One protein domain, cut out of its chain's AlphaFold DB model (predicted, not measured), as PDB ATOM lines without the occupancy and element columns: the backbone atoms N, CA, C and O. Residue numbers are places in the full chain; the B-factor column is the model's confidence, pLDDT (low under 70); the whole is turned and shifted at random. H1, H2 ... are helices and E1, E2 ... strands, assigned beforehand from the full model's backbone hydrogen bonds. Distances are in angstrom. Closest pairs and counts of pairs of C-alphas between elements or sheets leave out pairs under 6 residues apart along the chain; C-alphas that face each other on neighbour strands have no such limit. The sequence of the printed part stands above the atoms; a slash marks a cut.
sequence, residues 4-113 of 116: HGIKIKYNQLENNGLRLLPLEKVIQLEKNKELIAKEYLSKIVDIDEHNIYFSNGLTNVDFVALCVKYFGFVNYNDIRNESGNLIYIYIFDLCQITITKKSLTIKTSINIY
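What this domain is: This is residues 4 to 113 of the 116 residues of an uncharacterized protein of Spirochaetes bacterium GWF1_31_7 (UniProt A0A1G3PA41). A twisted wall of four strands, E3 to E6, is covered on one face by two helices, H2 and H3, side by side, and its other face is bare of named helices. The small hairpin E1 and E2 sits at one end of this helix layer; H2 runs on past the sheet at the opposite end, where H1 makes a corner with it and residues 12 to 17 stick out. The 110 printed residues have three named helices and six named strands, in the order H1 H2 E1 E2 H3 E3 E4 E5 E6, of mixed class; both sheets, E3 - E4 - E5 - E6 and E1 - E2, are antiparallel. The whole is only just compact, close to loose, with a radius of gyration of the C-alphas of 15.3 A and spans of 43 by 30 by 25 A.

Where its parts are: H1, residues 4 to 15, begins at C-alpha 4 (84.387, 39.770, -124.911) and is 16.9 A long. H2, residues 23 to 39, is the longest helix, 24.4 A, and ends at C-alpha 39 (75.724, 23.985, -109.538). E1 is residues 44 to 47 and E2 residues 52 to 54. H3, residues 60 to 71, is 15.7 A long. E3, residues 74 to 82, and E4, residues 85 to 92, are 22.5 A each; E5, residues 95 to 102, is 22.6 A; E6, residues 105 to 112, is 23.4 A and ends at C-alpha 112 (69.067, 36.712, -119.415).

How they stand to each other: E3 to E6 form a meander, each strand the antiparallel neighbour of the one before, with E3 and E6 as edge strands. Within hydrogen-bond range are N 80 and O 87, 2.8 A, for E3 and E4; N 88 and O 99, 2.8 A, for E4 and E5; and N 100 and O 107, 2.8 A, for E5 and E6. H2 and H3 are on the same face of this sheet, in two layers, helices on one face of a sheet. H2 lies over E6 at a height over the sheet of 9.0 A and runs along the strands, at 12 degrees to E6 on the local plane. H3 lies over E4 at a height of 9.5 A, slantwise to the strands, at 36 degrees to E4 on the local plane. H2, with residues 29 to 36 alone, touches H3, at a shallow tilt of 15 degrees, opposite ways; their closest C-alphas, of Asn 32 and Tyr 70, are 6.7 A apart. H1, with residues 6 to 10 alone, only just touches H2, with 3 pairs of C-alphas within 8 A, the closest Ile 6 and Ile 27 at 6.9 A, at a steep tilt of 47 degrees. H1 is not on the sheet. In the hairpin E1 and E2, N 45 and O 53 are 2.8 A apart, within hydrogen-bond range; the closest C-alphas of E1 and E5, of Ile 47 and Lys 101, are 6.8 A apart. In H1, H2 and H3 every O i to N i+4 pair is within hydrogen-bond range.

The domain as a whole: The two C-alphas farthest apart, of Asn 15 and Gly 57, are 45.5 A from each other. The printed part has no cut and no long link. The mean pLDDT of the printed part is 92.9, and no printed residue is under 70.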
ATOM      1  N   HIS A   4      84.142  39.061-123.660       90.81
ATOM      2  CA  HIS A   4      84.387  39.770-124.911       90.81
ATOM      3  C   HIS A   4      83.182  39.666-125.854       90.81
ATOM      4  O   HIS A   4      82.711  40.682-126.370       90.81
ATOM      5  N   GLY A   5      82.620  38.465-126.007       92.75
ATOM      6  CA  GLY A   5      81.392  38.230-126.760       92.75
ATOM      7  C   GLY A   5      80.197  38.993-126.188       92.75
ATOM      8  O   GLY A   5      79.405  39.545-126.955       92.75
ATOM      9  N   ILE A   6      80.104  39.106-124.855       92.25
ATOM     10  CA  ILE A   6      79.076  39.925-124.193       92.25
ATOM     11  C   ILE A   6      79.198  41.391-124.611       92.25
ATOM     12  O   ILE A   6      78.212  41.977-125.048       92.25
ATOM     13  N   LYS A   7      80.404  41.970-124.536       93.81
ATOM     14  CA  LYS A   7      80.657  43.378-124.892       93.81
ATOM     15  C   LYS A   7      80.319  43.680-126.352       93.81
ATOM     16  O   LYS A   7      79.678  44.689-126.631       93.81
ATOM     17  N   ILE A   8      80.692  42.794-127.278       95.19
ATOM     18  CA  ILE A   8      80.363  42.957-128.704       95.19
ATOM     19  C   ILE A   8      78.846  42.983-128.903       95.19
ATOM     20  O   ILE A   8      78.323  43.902-129.533       95.19
ATOM     21  N   LYS A   9      78.134  41.996-128.347       93.12
ATOM     22  CA  LYS A   9      76.676  41.910-128.472       93.12
ATOM     23  C   LYS A   9      75.980  43.096-127.800       93.12
ATOM     24  O   LYS A   9      75.007  43.610-128.340       93.12
ATOM     25  N   TYR A  10      76.489  43.547-126.657       94.62
ATOM     26  CA  TYR A  10      75.949  44.690-125.925       94.62
ATOM     27  C   TYR A  10      75.985  45.949-126.789       94.62
ATOM     28  O   TYR A  10      74.949  46.566-127.013       94.62
ATOM     29  N   ASN A  11      77.148  46.259-127.370       93.38
ATOM     30  CA  ASN A  11      77.308  47.419-128.245       93.38
ATOM     31  C   ASN A  11      76.398  47.332-129.481       93.38
ATOM     32  O   ASN A  11      75.858  48.338-129.927       93.38
ATOM     33  N   GLN A  12      76.202  46.135-130.046       94.12
ATOM     34  CA  GLN A  12      75.266  45.938-131.160       94.12
ATOM     35  C   GLN A  12      73.818  46.252-130.761       94.12
ATOM     36  O   GLN A  12      73.111  46.921-131.508       94.12
ATOM     37  N   LEU A  13      73.377  45.776-129.595       92.31
ATOM     38  CA  LEU A  13      72.019  46.001-129.096       92.31
ATOM     39  C   LEU A  13      71.784  47.470-128.711       92.31
ATOM     40  O   LEU A  13      70.738  48.021-129.044       92.31
ATOM     41  N   GLU A  14      72.768  48.112-128.079       91.31
ATOM     42  CA  GLU A  14      72.727  49.537-127.730       91.31
ATOM     43  C   GLU A  14      72.639  50.415-128.989       91.31
ATOM     44  O   GLU A  14      71.792  51.302-129.072       91.31
ATOM     45  N   ASN A  15      73.428  50.101-130.023       91.44
ATOM     46  CA  ASN A  15      73.365  50.791-131.317       91.44
ATOM     47  C   ASN A  15      72.019  50.613-132.038       91.44
ATOM     48  O   ASN A  15      71.646  51.458-132.850       91.44
ATOM     49  N   ASN A  16      71.273  49.548-131.732       91.25
ATOM     50  CA  ASN A  16      69.919  49.329-132.246       91.25
ATOM     51  C   ASN A  16      68.843  50.099-131.453       91.25
ATOM     52  O   ASN A  16      67.653  49.903-131.693       91.25
ATOM     53  N   GLY A  17      69.240  50.970-130.518       85.69
ATOM     54  CA  GLY A  17      68.337  51.832-129.756       85.69
ATOM     55  C   GLY A  17      67.632  51.139-128.590       85.69
ATOM     56  O   GLY A  17      66.682  51.697-128.041       85.69
ATOM     57  N   LEU A  18      68.070  49.936-128.201       89.94
ATOM     58  CA  LEU A  18      67.536  49.254-127.025       89.94
ATOM     59  C   LEU A  18      68.066  49.904-125.749       89.94
ATOM     60  O   LEU A  18      69.258  50.182-125.616       89.94
ATOM     61  N   ARG A  19      67.175  50.096-124.777       92.12
ATOM     62  CA  ARG A  19      67.563  50.520-123.437       92.12
ATOM     63  C   ARG A  19      68.032  49.302-122.653       92.12
ATOM     64  O   ARG A  19      67.222  48.482-122.239       92.12
ATOM     65  N   LEU A  20      69.340  49.198-122.461       94.38
ATOM     66  CA  LEU A  20      69.952  48.063-121.782       94.38
ATOM     67  C   LEU A  20      70.209  48.341-120.296       94.38
ATOM     68  O   LEU A  20      70.395  49.483-119.866       94.38
ATOM     69  N   LEU A  21      70.264  47.264-119.517       94.69
ATOM     70  CA  LEU A  21      70.891  47.235-118.201       94.69
ATOM     71  C   LEU A  21      72.361  47.653-118.316       94.69
ATOM     72  O   LEU A  21      72.984  47.363-119.330       94.69
ATOM     73  N   PRO A  22      72.972  48.239-117.271       95.31
ATOM     74  CA  PRO A  22      74.399  48.543-117.292       95.31
ATOM     75  C   PRO A  22      75.241  47.314-117.667       95.31
ATOM     76  O   PRO A  22      75.034  46.234-117.112       95.31
ATOM     77  N   LEU A  23      76.226  47.482-118.553       94.81
ATOM     78  CA  LEU A  23      77.083  46.392-119.043       94.81
ATOM     79  C   LEU A  23      77.668  45.520-117.914       94.81
ATOM     80  O   LEU A  23      77.616  44.296-117.993       94.81
ATOM     81  N   GLU A  24      78.165  46.131-116.837       95.19
ATOM     82  CA  GLU A  24      78.677  45.412-115.657       95.19
ATOM     83  C   GLU A  24      77.622  44.488-115.030       95.19
ATOM     84  O   GLU A  24      77.907  43.352-114.645       95.19
ATOM     85  N   LYS A  25      76.361  44.940-114.981       95.25
ATOM     86  CA  LYS A  25      75.242  44.134-114.490       95.25
ATOM     87  C   LYS A  25      74.962  42.964-115.431       95.25
ATOM     88  O   LYS A  25      74.777  41.854-114.942       95.25
ATOM     89  N   VAL A  26      74.978  43.183-116.747       95.94
ATOM     90  CA  VAL A  26      74.804  42.118-117.753       95.94
ATOM     91  C   VAL A  26      75.901  41.059-117.626       95.94
ATOM     92  O   VAL A  26      75.602  39.867-117.546       95.94
ATOM     93  N   ILE A  27      77.166  41.480-117.528       95.56
ATOM     94  CA  ILE A  27      78.309  40.577-117.333       95.56
ATOM     95  C   ILE A  27      78.122  39.750-116.057       95.56
ATOM     96  O   ILE A  27      78.313  38.532-116.073       95.56
ATOM     97  N   GLN A  28      77.715  40.387-114.955       95.94
ATOM     98  CA  GLN A  28      77.463  39.685-113.701       95.94
ATOM     99  C   GLN A  28      76.319  38.667-113.821       95.94
ATOM    100  O   GLN A  28      76.423  37.569-113.276       95.94
ATOM    101  N   LEU A  29      75.238  39.001-114.530       96.12
ATOM    102  CA  LEU A  29      74.100  38.102-114.738       96.12
ATOM    103  C   LEU A  29      74.484  36.877-115.576       96.12
ATOM    104  O   LEU A  29      74.122  35.761-115.206       96.12
ATOM    105  N   GLU A  30      75.259  37.051-116.649       95.56
ATOM    106  CA  GLU A  30      75.748  35.925-117.458       95.56
ATOM    107  C   GLU A  30      76.705  35.024-116.653       95.56
ATOM    108  O   GLU A  30      76.574  33.800-116.704       95.56
ATOM    109  N   LYS A  31      77.586  35.600-115.817       94.94
ATOM    110  CA  LYS A  31      78.430  34.830-114.880       94.94
ATOM    111  C   LYS A  31      77.584  34.045-113.866       94.94
ATOM    112  O   LYS A  31      77.829  32.862-113.635       94.94
ATOM    113  N   ASN A  32      76.555  34.672-113.289       95.19
ATOM    114  CA  ASN A  32      75.634  34.002-112.365       95.19
ATOM    115  C   ASN A  32      74.859  32.869-113.054       95.19
ATOM    116  O   ASN A  32      74.652  31.814-112.461       95.19
ATOM    117  N   LYS A  33      74.462  33.049-114.316       95.00
ATOM    118  CA  LYS A  33      73.834  31.998-115.124       95.00
ATOM    119  C   LYS A  33      74.742  30.784-115.293       95.00
ATOM    120  O   LYS A  33      74.263  29.662-115.149       95.00
ATOM    121  N   GLU A  34      76.027  30.984-115.575       93.19
ATOM    122  CA  GLU A  34      76.985  29.876-115.683       93.19
ATOM    123  C   GLU A  34      77.129  29.128-114.348       93.19
ATOM    124  O   GLU A  34      77.144  27.894-114.332       93.19
ATOM    125  N   LEU A  35      77.130  29.855-113.226       93.12
ATOM    126  CA  LEU A  35      77.117  29.264-111.885       93.12
ATOM    127  C   LEU A  35      75.852  28.428-111.634       93.12
ATOM    128  O   LEU A  35      75.963  27.270-111.243       93.12
ATOM    129  N   ILE A  36      74.657  28.968-111.899       93.94
ATOM    130  CA  ILE A  36      73.384  28.240-111.731       93.94
ATOM    131  C   ILE A  36      73.342  26.993-112.617       93.94
ATOM    132  O   ILE A  36      72.941  25.915-112.168       93.94
ATOM    133  N   ALA A  37      73.790  27.113-113.868       93.06
ATOM    134  CA  ALA A  37      73.836  25.987-114.787       93.06
ATOM    135  C   ALA A  37      74.735  24.861-114.254       93.06
ATOM    136  O   ALA A  37      74.352  23.690-114.288       93.06
ATOM    137  N   LYS A  38      75.907  25.215-113.722       90.56
ATOM    138  CA  LYS A  38      76.874  24.255-113.190       90.56
ATOM    139  C   LYS A  38      76.430  23.641-111.863       90.56
ATOM    140  O   LYS A  38      76.491  22.423-111.726       90.56
ATOM    141  N   GLU A  39      75.991  24.447-110.905       89.50
ATOM    142  CA  GLU A  39      75.724  23.985-109.538       89.50
ATOM    143  C   GLU A  39      74.347  23.322-109.388       89.50
ATOM    144  O   GLU A  39      74.199  22.434-108.555       89.50
ATOM    145  N   TYR A  40      73.362  23.687-110.223       91.88
ATOM    146  CA  TYR A  40      71.986  23.186-110.101       91.88
ATOM    147  C   TYR A  40      71.496  22.469-111.350       91.88
ATOM    148  O   TYR A  40      71.128  21.299-111.278       91.88
ATOM    149  N   LEU A  41      71.501  23.130-112.512       92.12
ATOM    150  CA  LEU A  41      70.875  22.543-113.704       92.12
ATOM    151  C   LEU A  41      71.589  21.265-114.167       92.12
ATOM    152  O   LEU A  41      70.932  20.335-114.621       92.12
ATOM    153  N   SER A  42      72.912  21.183-113.990       92.44
ATOM    154  CA  SER A  42      73.691  19.966-114.267       92.44
ATOM    155  C   SER A  42      73.405  18.808-113.301       92.44
ATOM    156  O   SER A  42      73.809  17.676-113.560       92.44
ATOM    157  N   LYS A  43      72.750  19.092-112.170       94.56
ATOM    158  CA  LYS A  43      72.441  18.125-111.110       94.56
ATOM    159  C   LYS A  43      71.037  17.563-111.213       94.56
ATOM    160  O   LYS A  43      70.739  16.647-110.449       94.56
ATOM    161  N   ILE A  44      70.208  18.078-112.120       94.19
ATOM    162  CA  ILE A  44      68.878  17.535-112.392       94.19
ATOM    163  C   ILE A  44      69.045  16.114-112.929       94.19
ATOM    164  O   ILE A  44      69.680  15.900-113.962       94.19
ATOM    165  N   VAL A  45      68.480  15.150-112.212       93.62
ATOM    166  CA  VAL A  45      68.485  13.733-112.593       93.62
ATOM    167  C   VAL A  45      67.164  13.316-113.214       93.62
ATOM    168  O   VAL A  45      67.159  12.469-114.102       93.62
ATOM    169  N   ASP A  46      66.059  13.924-112.778       92.50
ATOM    170  CA  ASP A  46      64.751  13.700-113.373       92.50
ATOM    171  C   ASP A  46      63.794  14.876-113.136       92.50
ATOM    172  O   ASP A  46      64.033  15.706-112.263       92.50
ATOM    173  N   ILE A  47      62.702  14.939-113.897       92.12
ATOM    174  CA  ILE A  47      61.544  15.803-113.614       92.12
ATOM    175  C   ILE A  47      60.242  15.028-113.867       92.12
ATOM    176  O   ILE A  47      60.177  14.189-114.776       92.12
ATOM    177  N   ASP A  48      59.202  15.336-113.097       89.88
ATOM    178  CA  ASP A  48      57.826  14.877-113.330       89.88
ATOM    179  C   ASP A  48      56.849  16.064-113.387       89.88
ATOM    180  O   ASP A  48      57.277  17.200-113.546       89.88
ATOM    181  N   GLU A  49      55.539  15.832-113.339       87.06
ATOM    182  CA  GLU A  49      54.520  16.894-113.431       87.06
ATOM    183  C   GLU A  49      54.439  17.808-112.196       87.06
ATOM    184  O   GLU A  49      53.777  18.838-112.245       87.06
ATOM    185  N   HIS A  50      55.110  17.453-111.099       86.06
ATOM    186  CA  HIS A  50      55.011  18.144-109.815       86.06
ATOM    187  C   HIS A  50      56.364  18.638-109.296       86.06
ATOM    188  O   HIS A  50      56.410  19.637-108.579       86.06
ATOM    189  N   ASN A  51      57.457  17.935-109.607       87.69
ATOM    190  CA  ASN A  51      58.773  18.195-109.045       87.69
ATOM    191  C   ASN A  51      59.936  18.055-110.034       87.69
ATOM    192  O   ASN A  51      59.903  17.322-111.025       87.69
ATOM    193  N   ILE A  52      61.023  18.739-109.670       91.69
ATOM    194  CA  ILE A  52      62.357  18.589-110.247       91.69
ATOM    195  C   ILE A  52      63.210  17.829-109.233       91.69
ATOM    196  O   ILE A  52      63.335  18.249-108.081       91.69
ATOM    197  N   TYR A  53      63.812  16.730-109.670       92.50
ATOM    198  CA  TYR A  53      64.664  15.882-108.850       92.50
ATOM    199  C   TYR A  53      66.127  16.169-109.151       92.50
ATOM    200  O   TYR A  53      66.585  16.059-110.292       92.50
ATOM    201  N   PHE A  54      66.876  16.499-108.106       93.56
ATOM    202  CA  PHE A  54      68.305  16.753-108.186       93.56
ATOM    203  C   PHE A  54      69.092  15.638-107.496       93.56
ATOM    204  O   PHE A  54      68.618  14.969-106.578       93.56
ATOM    205  N   SER A  55      70.337  15.464-107.918       92.12
ATOM    206  CA  SER A  55      71.328  14.690-107.173       92.12
ATOM    207  C   SER A  55      71.785  15.436-105.911       92.12
ATOM    208  O   SER A  55      71.633  16.652-105.789       92.12
ATOM    209  N   ASN A  56      72.388  14.703-104.968       85.25
ATOM    210  CA  ASN A  56      73.070  15.248-103.785       85.25
ATOM    211  C   ASN A  56      72.185  16.039-102.800       85.25
ATOM    212  O   ASN A  56      72.689  16.898-102.082       85.25
ATOM    213  N   GLY A  57      70.883  15.744-102.741       84.31
ATOM    214  CA  GLY A  57      69.976  16.329-101.746       84.31
ATOM    215  C   GLY A  57      69.590  17.789-102.000       84.31
ATOM    216  O   GLY A  57      68.959  18.390-101.137       84.31
ATOM    217  N   LEU A  58      69.940  18.352-103.163       90.69
ATOM    218  CA  LEU A  58      69.451  19.662-103.590       90.69
ATOM    219  C   LEU A  58      67.936  19.618-103.813       90.69
ATOM    220  O   LEU A  58      67.401  18.640-104.344       90.69
ATOM    221  N   THR A  59      67.247  20.695-103.447       90.75
ATOM    222  CA  THR A  59      65.802  20.815-103.646       90.75
ATOM    223  C   THR A  59      65.456  21.921-104.636       90.75
ATOM    224  O   THR A  59      66.239  22.841-104.891       90.75
ATOM    225  N   ASN A  60      64.231  21.873-105.165       89.44
ATOM    226  CA  ASN A  60      63.704  22.965-105.978       89.44
ATOM    227  C   ASN A  60      63.632  24.287-105.185       89.44
ATOM    228  O   ASN A  60      63.804  25.361-105.751       89.44
ATOM    229  N   VAL A  61      63.442  24.218-103.863       91.25
ATOM    230  CA  VAL A  61      63.432  25.403-102.993       91.25
ATOM    231  C   VAL A  61      64.809  26.066-102.962       91.25
ATOM    232  O   VAL A  61      64.892  27.281-103.132       91.25
ATOM    233  N   ASP A  62      65.887  25.286-102.824       92.38
ATOM    234  CA  ASP A  62      67.264  25.807-102.839       92.38
ATOM    235  C   ASP A  62      67.599  26.450-104.188       92.38
ATOM    236  O   ASP A  62      68.150  27.554-104.255       92.38
ATOM    237  N   PHE A  63      67.208  25.772-105.271       92.56
ATOM    238  CA  PHE A  63      67.372  26.256-106.636       92.56
ATOM    239  C   PHE A  63      66.671  27.604-106.847       92.56
ATOM    240  O   PHE A  63      67.299  28.569-107.296       92.56
ATOM    241  N   VAL A  64      65.386  27.688-106.495       93.00
ATOM    242  CA  VAL A  64      64.593  28.913-106.642       93.00
ATOM    243  C   VAL A  64      65.148  30.024-105.754       93.00
ATOM    244  O   VAL A  64      65.314  31.142-106.234       93.00
ATOM    245  N   ALA A  65      65.511  29.739-104.500       93.12
ATOM    246  CA  ALA A  65      66.073  30.735-103.587       93.12
ATOM    247  C   ALA A  65      67.374  31.354-104.127       93.12
ATOM    248  O   ALA A  65      67.571  32.572-104.054       93.12
ATOM    249  N   LEU A  66      68.250  30.536-104.715       92.69
ATOM    250  CA  LEU A  66      69.481  31.035-105.318       92.69
ATOM    251  C   LEU A  66      69.211  31.846-106.592       92.69
ATOM    252  O   LEU A  66      69.835  32.889-106.795       92.69
ATOM    253  N   CYS A  67      68.263  31.410-107.423       95.38
ATOM    254  CA  CYS A  67      67.843  32.183-108.591       95.38
ATOM    255  C   CYS A  67      67.261  33.537-108.178       95.38
ATOM    256  O   CYS A  67      67.633  34.547-108.769       95.38
ATOM    257  N   VAL A  68      66.459  33.588-107.109       95.56
ATOM    258  CA  VAL A  68      65.900  34.844-106.593       95.56
ATOM    259  C   VAL A  68      66.995  35.823-106.176       95.56
ATOM    260  O   VAL A  68      66.947  37.005-106.514       95.56
ATOM    261  N   LYS A  69      68.044  35.324-105.513       94.88
ATOM    262  CA  LYS A  69      69.197  36.139-105.107       94.88
ATOM    263  C   LYS A  69      69.908  36.810-106.290       94.88
ATOM    264  O   LYS A  69      70.441  37.908-106.130       94.88
ATOM    265  N   TYR A  70      69.963  36.157-107.451       94.50
ATOM    266  CA  TYR A  70      70.720  36.653-108.606       94.50
ATOM    267  C   TYR A  70      69.872  37.361-109.660       94.50
ATOM    268  O   TYR A  70      70.362  38.304-110.287       94.50
ATOM    269  N   PHE A  71      68.635  36.913-109.855       95.69
ATOM    270  CA  PHE A  71      67.786  37.291-110.982       95.69
ATOM    271  C   PHE A  71      66.510  38.037-110.582       95.69
ATOM    272  O   PHE A  71      65.803  38.485-111.478       95.69
ATOM    273  N   GLY A  72      66.244  38.219-109.285       94.56
ATOM    274  CA  GLY A  72      65.042  38.898-108.794       94.56
ATOM    275  C   GLY A  72      63.891  37.939-108.494       94.56
ATOM    276  O   GLY A  72      64.081  36.729-108.467       94.56
ATOM    277  N   PHE A  73      62.698  38.452-108.212       94.88
ATOM    278  CA  PHE A  73      61.571  37.614-107.796       94.88
ATOM    279  C   PHE A  73      61.063  36.720-108.931       94.88
ATOM    280  O   PHE A  73      61.203  37.046-110.106       94.88
ATOM    281  N   VAL A  74      60.462  35.578-108.573       95.06
ATOM    282  CA  VAL A  74      59.728  34.741-109.531       95.06
ATOM    283  C   VAL A  74      58.409  35.437-109.841       95.06
ATOM    284  O   VAL A  74      57.532  35.515-108.984       95.06
ATOM    285  N   ASN A  75      58.267  35.911-111.072       91.69
ATOM    286  CA  ASN A  75      57.042  36.530-111.566       91.69
ATOM    287  C   ASN A  75      56.057  35.491-112.103       91.69
ATOM    288  O   ASN A  75      54.846  35.699-112.070       91.69
ATOM    289  N   TYR A  76      56.574  34.371-112.611       92.06
ATOM    290  CA  TYR A  76      55.770  33.312-113.205       92.06
ATOM    291  C   TYR A  76      56.479  31.962-113.093       92.06
ATOM    292  O   TYR A  76      57.690  31.865-113.300       92.06
ATOM    293  N   ASN A  77      55.710  30.922-112.780       92.50
ATOM    294  CA  ASN A  77      56.147  29.532-112.811       92.50
ATOM    295  C   ASN A  77      55.043  28.687-113.447       92.50
ATOM    296  O   ASN A  77      53.877  28.832-113.079       92.50
ATOM    297  N   ASP A  78      55.413  27.828-114.387       92.69
ATOM    298  CA  ASP A  78      54.476  27.018-115.158       92.69
ATOM    299  C   ASP A  78      55.078  25.668-115.526       92.69
ATOM    300  O   ASP A  78      56.280  25.550-115.785       92.69
ATOM    301  N   ILE A  79      54.211  24.660-115.559       93.06
ATOM    302  CA  ILE A  79      54.547  23.279-115.882       93.06
ATOM    303  C   ILE A  79      53.613  22.846-117.001       93.06
ATOM    304  O   ILE A  79      52.398  22.769-116.832       93.06
ATOM    305  N   ARG A  80      54.194  22.539-118.157       92.81
ATOM    306  CA  ARG A  80      53.451  22.118-119.342       92.81
ATOM    307  C   ARG A  80      53.802  20.693-119.700       92.81
ATOM    308  O   ARG A  80      54.967  20.305-119.659       92.81
ATOM    309  N   ASN A  81      52.793  19.945-120.121       91.00
ATOM    310  CA  ASN A  81      52.968  18.663-120.784       91.00
ATOM    311  C   ASN A  81      52.556  18.828-122.251       91.00
ATOM    312  O   ASN A  81      51.375  18.804-122.593       91.00
ATOM    313  N   GLU A  82      53.539  19.059-123.121       89.00
ATOM    314  CA  GLU A  82      53.318  19.285-124.549       89.00
ATOM    315  C   GLU A  82      53.776  18.062-125.342       89.00
ATOM    316  O   GLU A  82      54.973  17.810-125.501       89.00
ATOM    317  N   SER A  83      52.820  17.293-125.872       85.50
ATOM    318  CA  SER A  83      53.100  16.085-126.670       85.50
ATOM    319  C   SER A  83      54.033  15.086-125.959       85.50
ATOM    320  O   SER A  83      54.936  14.525-126.581       85.50
ATOM    321  N   GLY A  84      53.857  14.901-124.644       83.81
ATOM    322  CA  GLY A  84      54.689  14.013-123.824       83.81
ATOM    323  C   GLY A  84      56.042  14.600-123.407       83.81
ATOM    324  O   GLY A  84      56.877  13.873-122.870       83.81
ATOM    325  N   ASN A  85      56.282  15.892-123.657       90.25
ATOM    326  CA  ASN A  85      57.440  16.612-123.137       90.25
ATOM    327  C   ASN A  85      57.016  17.432-121.923       90.25
ATOM    328  O   ASN A  85      56.128  18.278-122.033       90.25
ATOM    329  N   LEU A  86      57.689  17.217-120.798       94.38
ATOM    330  CA  LEU A  86      57.506  18.056-119.622       94.38
ATOM    331  C   LEU A  86      58.386  19.292-119.746       94.38
ATOM    332  O   LEU A  86      59.586  19.178-120.001       94.38
ATOM    333  N   ILE A  87      57.787  20.465-119.582       94.75
ATOM    334  CA  ILE A  87      58.447  21.759-119.708       94.75
ATOM    335  C   ILE A  87      58.144  22.565-118.449       94.75
ATOM    336  O   ILE A  87      56.998  22.928-118.210       94.75
ATOM    337  N   TYR A  88      59.179  22.867-117.678       94.94
ATOM    338  CA  TYR A  88      59.130  23.812-116.568       94.94
ATOM    339  C   TYR A  88      59.654  25.155-117.044       94.94
ATOM    340  O   TYR A  88      60.735  25.222-117.639       94.94
ATOM    341  N   ILE A  89      58.909  26.216-116.760       95.38
ATOM    342  CA  ILE A  89      59.263  27.584-117.121       95.38
ATOM    343  C   ILE A  89      59.228  28.429-115.857       95.38
ATOM    344  O   ILE A  89      58.165  28.638-115.285       95.38
ATOM    345  N   TYR A  90      60.383  28.962-115.473       95.62
ATOM    346  CA  TYR A  90      60.505  29.979-114.436       95.62
ATOM    347  C   TYR A  90      60.837  31.311-115.094       95.62
ATOM    348  O   TYR A  90      61.812  31.404-115.840       95.62
ATOM    349  N   ILE A  91      60.054  32.345-114.807       96.69
ATOM    350  CA  ILE A  91      60.336  33.718-115.225       96.69
ATOM    351  C   ILE A  91      60.629  34.532-113.972       96.69
ATOM    352  O   ILE A  91      59.781  34.663-113.088       96.69
ATOM    353  N   PHE A  92      61.839  35.070-113.922       96.62
ATOM    354  CA  PHE A  92      62.321  36.002-112.914       96.62
ATOM    355  C   PHE A  92      62.362  37.421-113.492       96.62
ATOM    356  O   PHE A  92      62.206  37.599-114.699       96.62
ATOM    357  N   ASP A  93      62.617  38.429-112.655       95.00
ATOM    358  CA  ASP A  93      62.748  39.825-113.110       95.00
ATOM    359  C   ASP A  93      63.779  39.990-114.241       95.00
ATOM    360  O   ASP A  93      63.579  40.778-115.160       95.00
ATOM    361  N   LEU A  94      64.891  39.247-114.181       96.31
ATOM    362  CA  LEU A  94      66.041  39.429-115.075       96.31
ATOM    363  C   LEU A  94      66.365  38.202-115.937       96.31
ATOM    364  O   LEU A  94      67.364  38.214-116.663       96.31
ATOM    365  N   CYS A  95      65.588  37.120-115.847       96.38
ATOM    366  CA  CYS A  95      65.819  35.951-116.689       96.38
ATOM    367  C   CYS A  95      64.605  35.033-116.838       96.38
ATOM    368  O   CYS A  95      63.689  35.025-116.023       96.38
ATOM    369  N   GLN A  96      64.674  34.169-117.848       97.00
ATOM    370  CA  GLN A  96      63.851  32.973-117.961       97.00
ATOM    371  C   GLN A  96      64.724  31.732-117.840       97.00
ATOM    372  O   GLN A  96      65.747  31.623-118.520       97.00
ATOM    373  N   ILE A  97      64.280  30.765-117.044       96.81
ATOM    374  CA  ILE A  97      64.858  29.427-116.987       96.81
ATOM    375  C   ILE A  97      63.835  28.435-117.525       96.81
ATOM    376  O   ILE A  97      62.719  28.353-117.018       96.81
ATOM    377  N   THR A  98      64.234  27.655-118.526       96.06
ATOM    378  CA  THR A  98      63.417  26.575-119.080       96.06
ATOM    379  C   THR A  98      64.109  25.241-118.839       96.06
ATOM    380  O   THR A  98      65.292  25.085-119.142       96.06
ATOM    381  N   ILE A  99      63.370  24.261-118.325       95.75
ATOM    382  CA  ILE A  99      63.827  22.879-118.153       95.75
ATOM    383  C   ILE A  99      62.859  21.989-118.924       95.75
ATOM    384  O   ILE A  99      61.659  22.011-118.681       95.75
ATOM    385  N   THR A 100      63.369  21.210-119.871       95.56
ATOM    386  CA  THR A 100      62.564  20.348-120.737       95.56
ATOM    387  C   THR A 100      63.031  18.909-120.621       95.56
ATOM    388  O   THR A 100      64.183  18.612-120.937       95.56
ATOM    389  N   LYS A 101      62.129  17.999-120.256       94.88
ATOM    390  CA  LYS A 101      62.341  16.555-120.364       94.88
ATOM    391  C   LYS A 101      61.630  16.033-121.597       94.88
ATOM    392  O   LYS A 101      60.411  16.123-121.721       94.88
ATOM    393  N   LYS A 102      62.424  15.469-122.502       91.62
ATOM    394  CA  LYS A 102      61.967  14.770-123.699       91.62
ATOM    395  C   LYS A 102      62.462  13.337-123.622       91.62
ATOM    396  O   LYS A 102      63.658  13.089-123.787       91.62
ATOM    397  N   SER A 103      61.544  12.397-123.397       86.19
ATOM    398  CA  SER A 103      61.889  10.993-123.142       86.19
ATOM    399  C   SER A 103      62.911  10.889-121.991       86.19
ATOM    400  O   SER A 103      62.619  11.337-120.885       86.19
ATOM    401  N   LEU A 104      64.111  10.357-122.247       85.19
ATOM    402  CA  LEU A 104      65.195  10.183-121.271       85.19
ATOM    403  C   LEU A 104      66.189  11.354-121.213       85.19
ATOM    404  O   LEU A 104      67.209  11.262-120.537       85.19
ATOM    405  N   THR A 105      65.960  12.437-121.959       92.12
ATOM    406  CA  THR A 105      66.904  13.560-122.031       92.12
ATOM    407  C   THR A 105      66.323  14.810-121.398       92.12
ATOM    408  O   THR A 105      65.217  15.232-121.740       92.12
ATOM    409  N   ILE A 106      67.114  15.444-120.534       94.12
ATOM    410  CA  ILE A 106      66.805  16.739-119.930       94.12
ATOM    411  C   ILE A 106      67.645  17.804-120.626       94.12
ATOM    412  O   ILE A 106      68.862  17.681-120.753       94.12
ATOM    413  N   LYS A 107      66.978  18.847-121.107       94.69
ATOM    414  CA  LYS A 107      67.600  20.041-121.673       94.69
ATOM    415  C   LYS A 107      67.247  21.227-120.804       94.69
ATOM    416  O   LYS A 107      66.111  21.347-120.358       94.69
ATOM    417  N   THR A 108      68.206  22.114-120.600       95.31
ATOM    418  CA  THR A 108      67.998  23.324-119.815       95.31
ATOM    419  C   THR A 108      68.476  24.545-120.583       95.31
ATOM    420  O   THR A 108      69.405  24.470-121.391       95.31
ATOM    421  N   SER A 109      67.823  25.677-120.358       94.75
ATOM    422  CA  SER A 109      68.255  26.965-120.881       94.75
ATOM    423  C   SER A 109      68.010  28.062-119.854       94.75
ATOM    424  O   SER A 109      67.048  28.019-119.094       94.75
ATOM    425  N   ILE A 110      68.910  29.044-119.838       96.25
ATOM    426  CA  ILE A 110      68.747  30.292-119.096       96.25
ATOM    427  C   ILE A 110      68.923  31.430-120.099       96.25
ATOM    428  O   ILE A 110      69.995  31.569-120.705       96.25
ATOM    429  N   ASN A 111      67.884  32.238-120.267       95.44
ATOM    430  CA  ASN A 111      67.902  33.446-121.077       95.44
ATOM    431  C   ASN A 111      67.910  34.669-120.157       95.44
ATOM    432  O   ASN A 111      66.960  34.857-119.407       95.44
ATOM    433  N   ILE A 112      68.975  35.469-120.193       96.31
ATOM    434  CA  ILE A 112      69.067  36.712-119.415       96.31
ATOM    435  C   ILE A 112      68.401  37.829-120.214       96.31
ATOM    436  O   ILE A 112      68.674  37.971-121.407       96.31
ATOM    437  N   TYR A 113      67.569  38.629-119.556       94.69
ATOM    438  CA  TYR A 113      67.023  39.852-120.134       94.69
ATOM    439  C   TYR A 113      68.060  40.960-119.985       94.69
ATOM    440  O   TYR A 113      68.574  41.209-118.894       94.69
TER     441      TYR A 113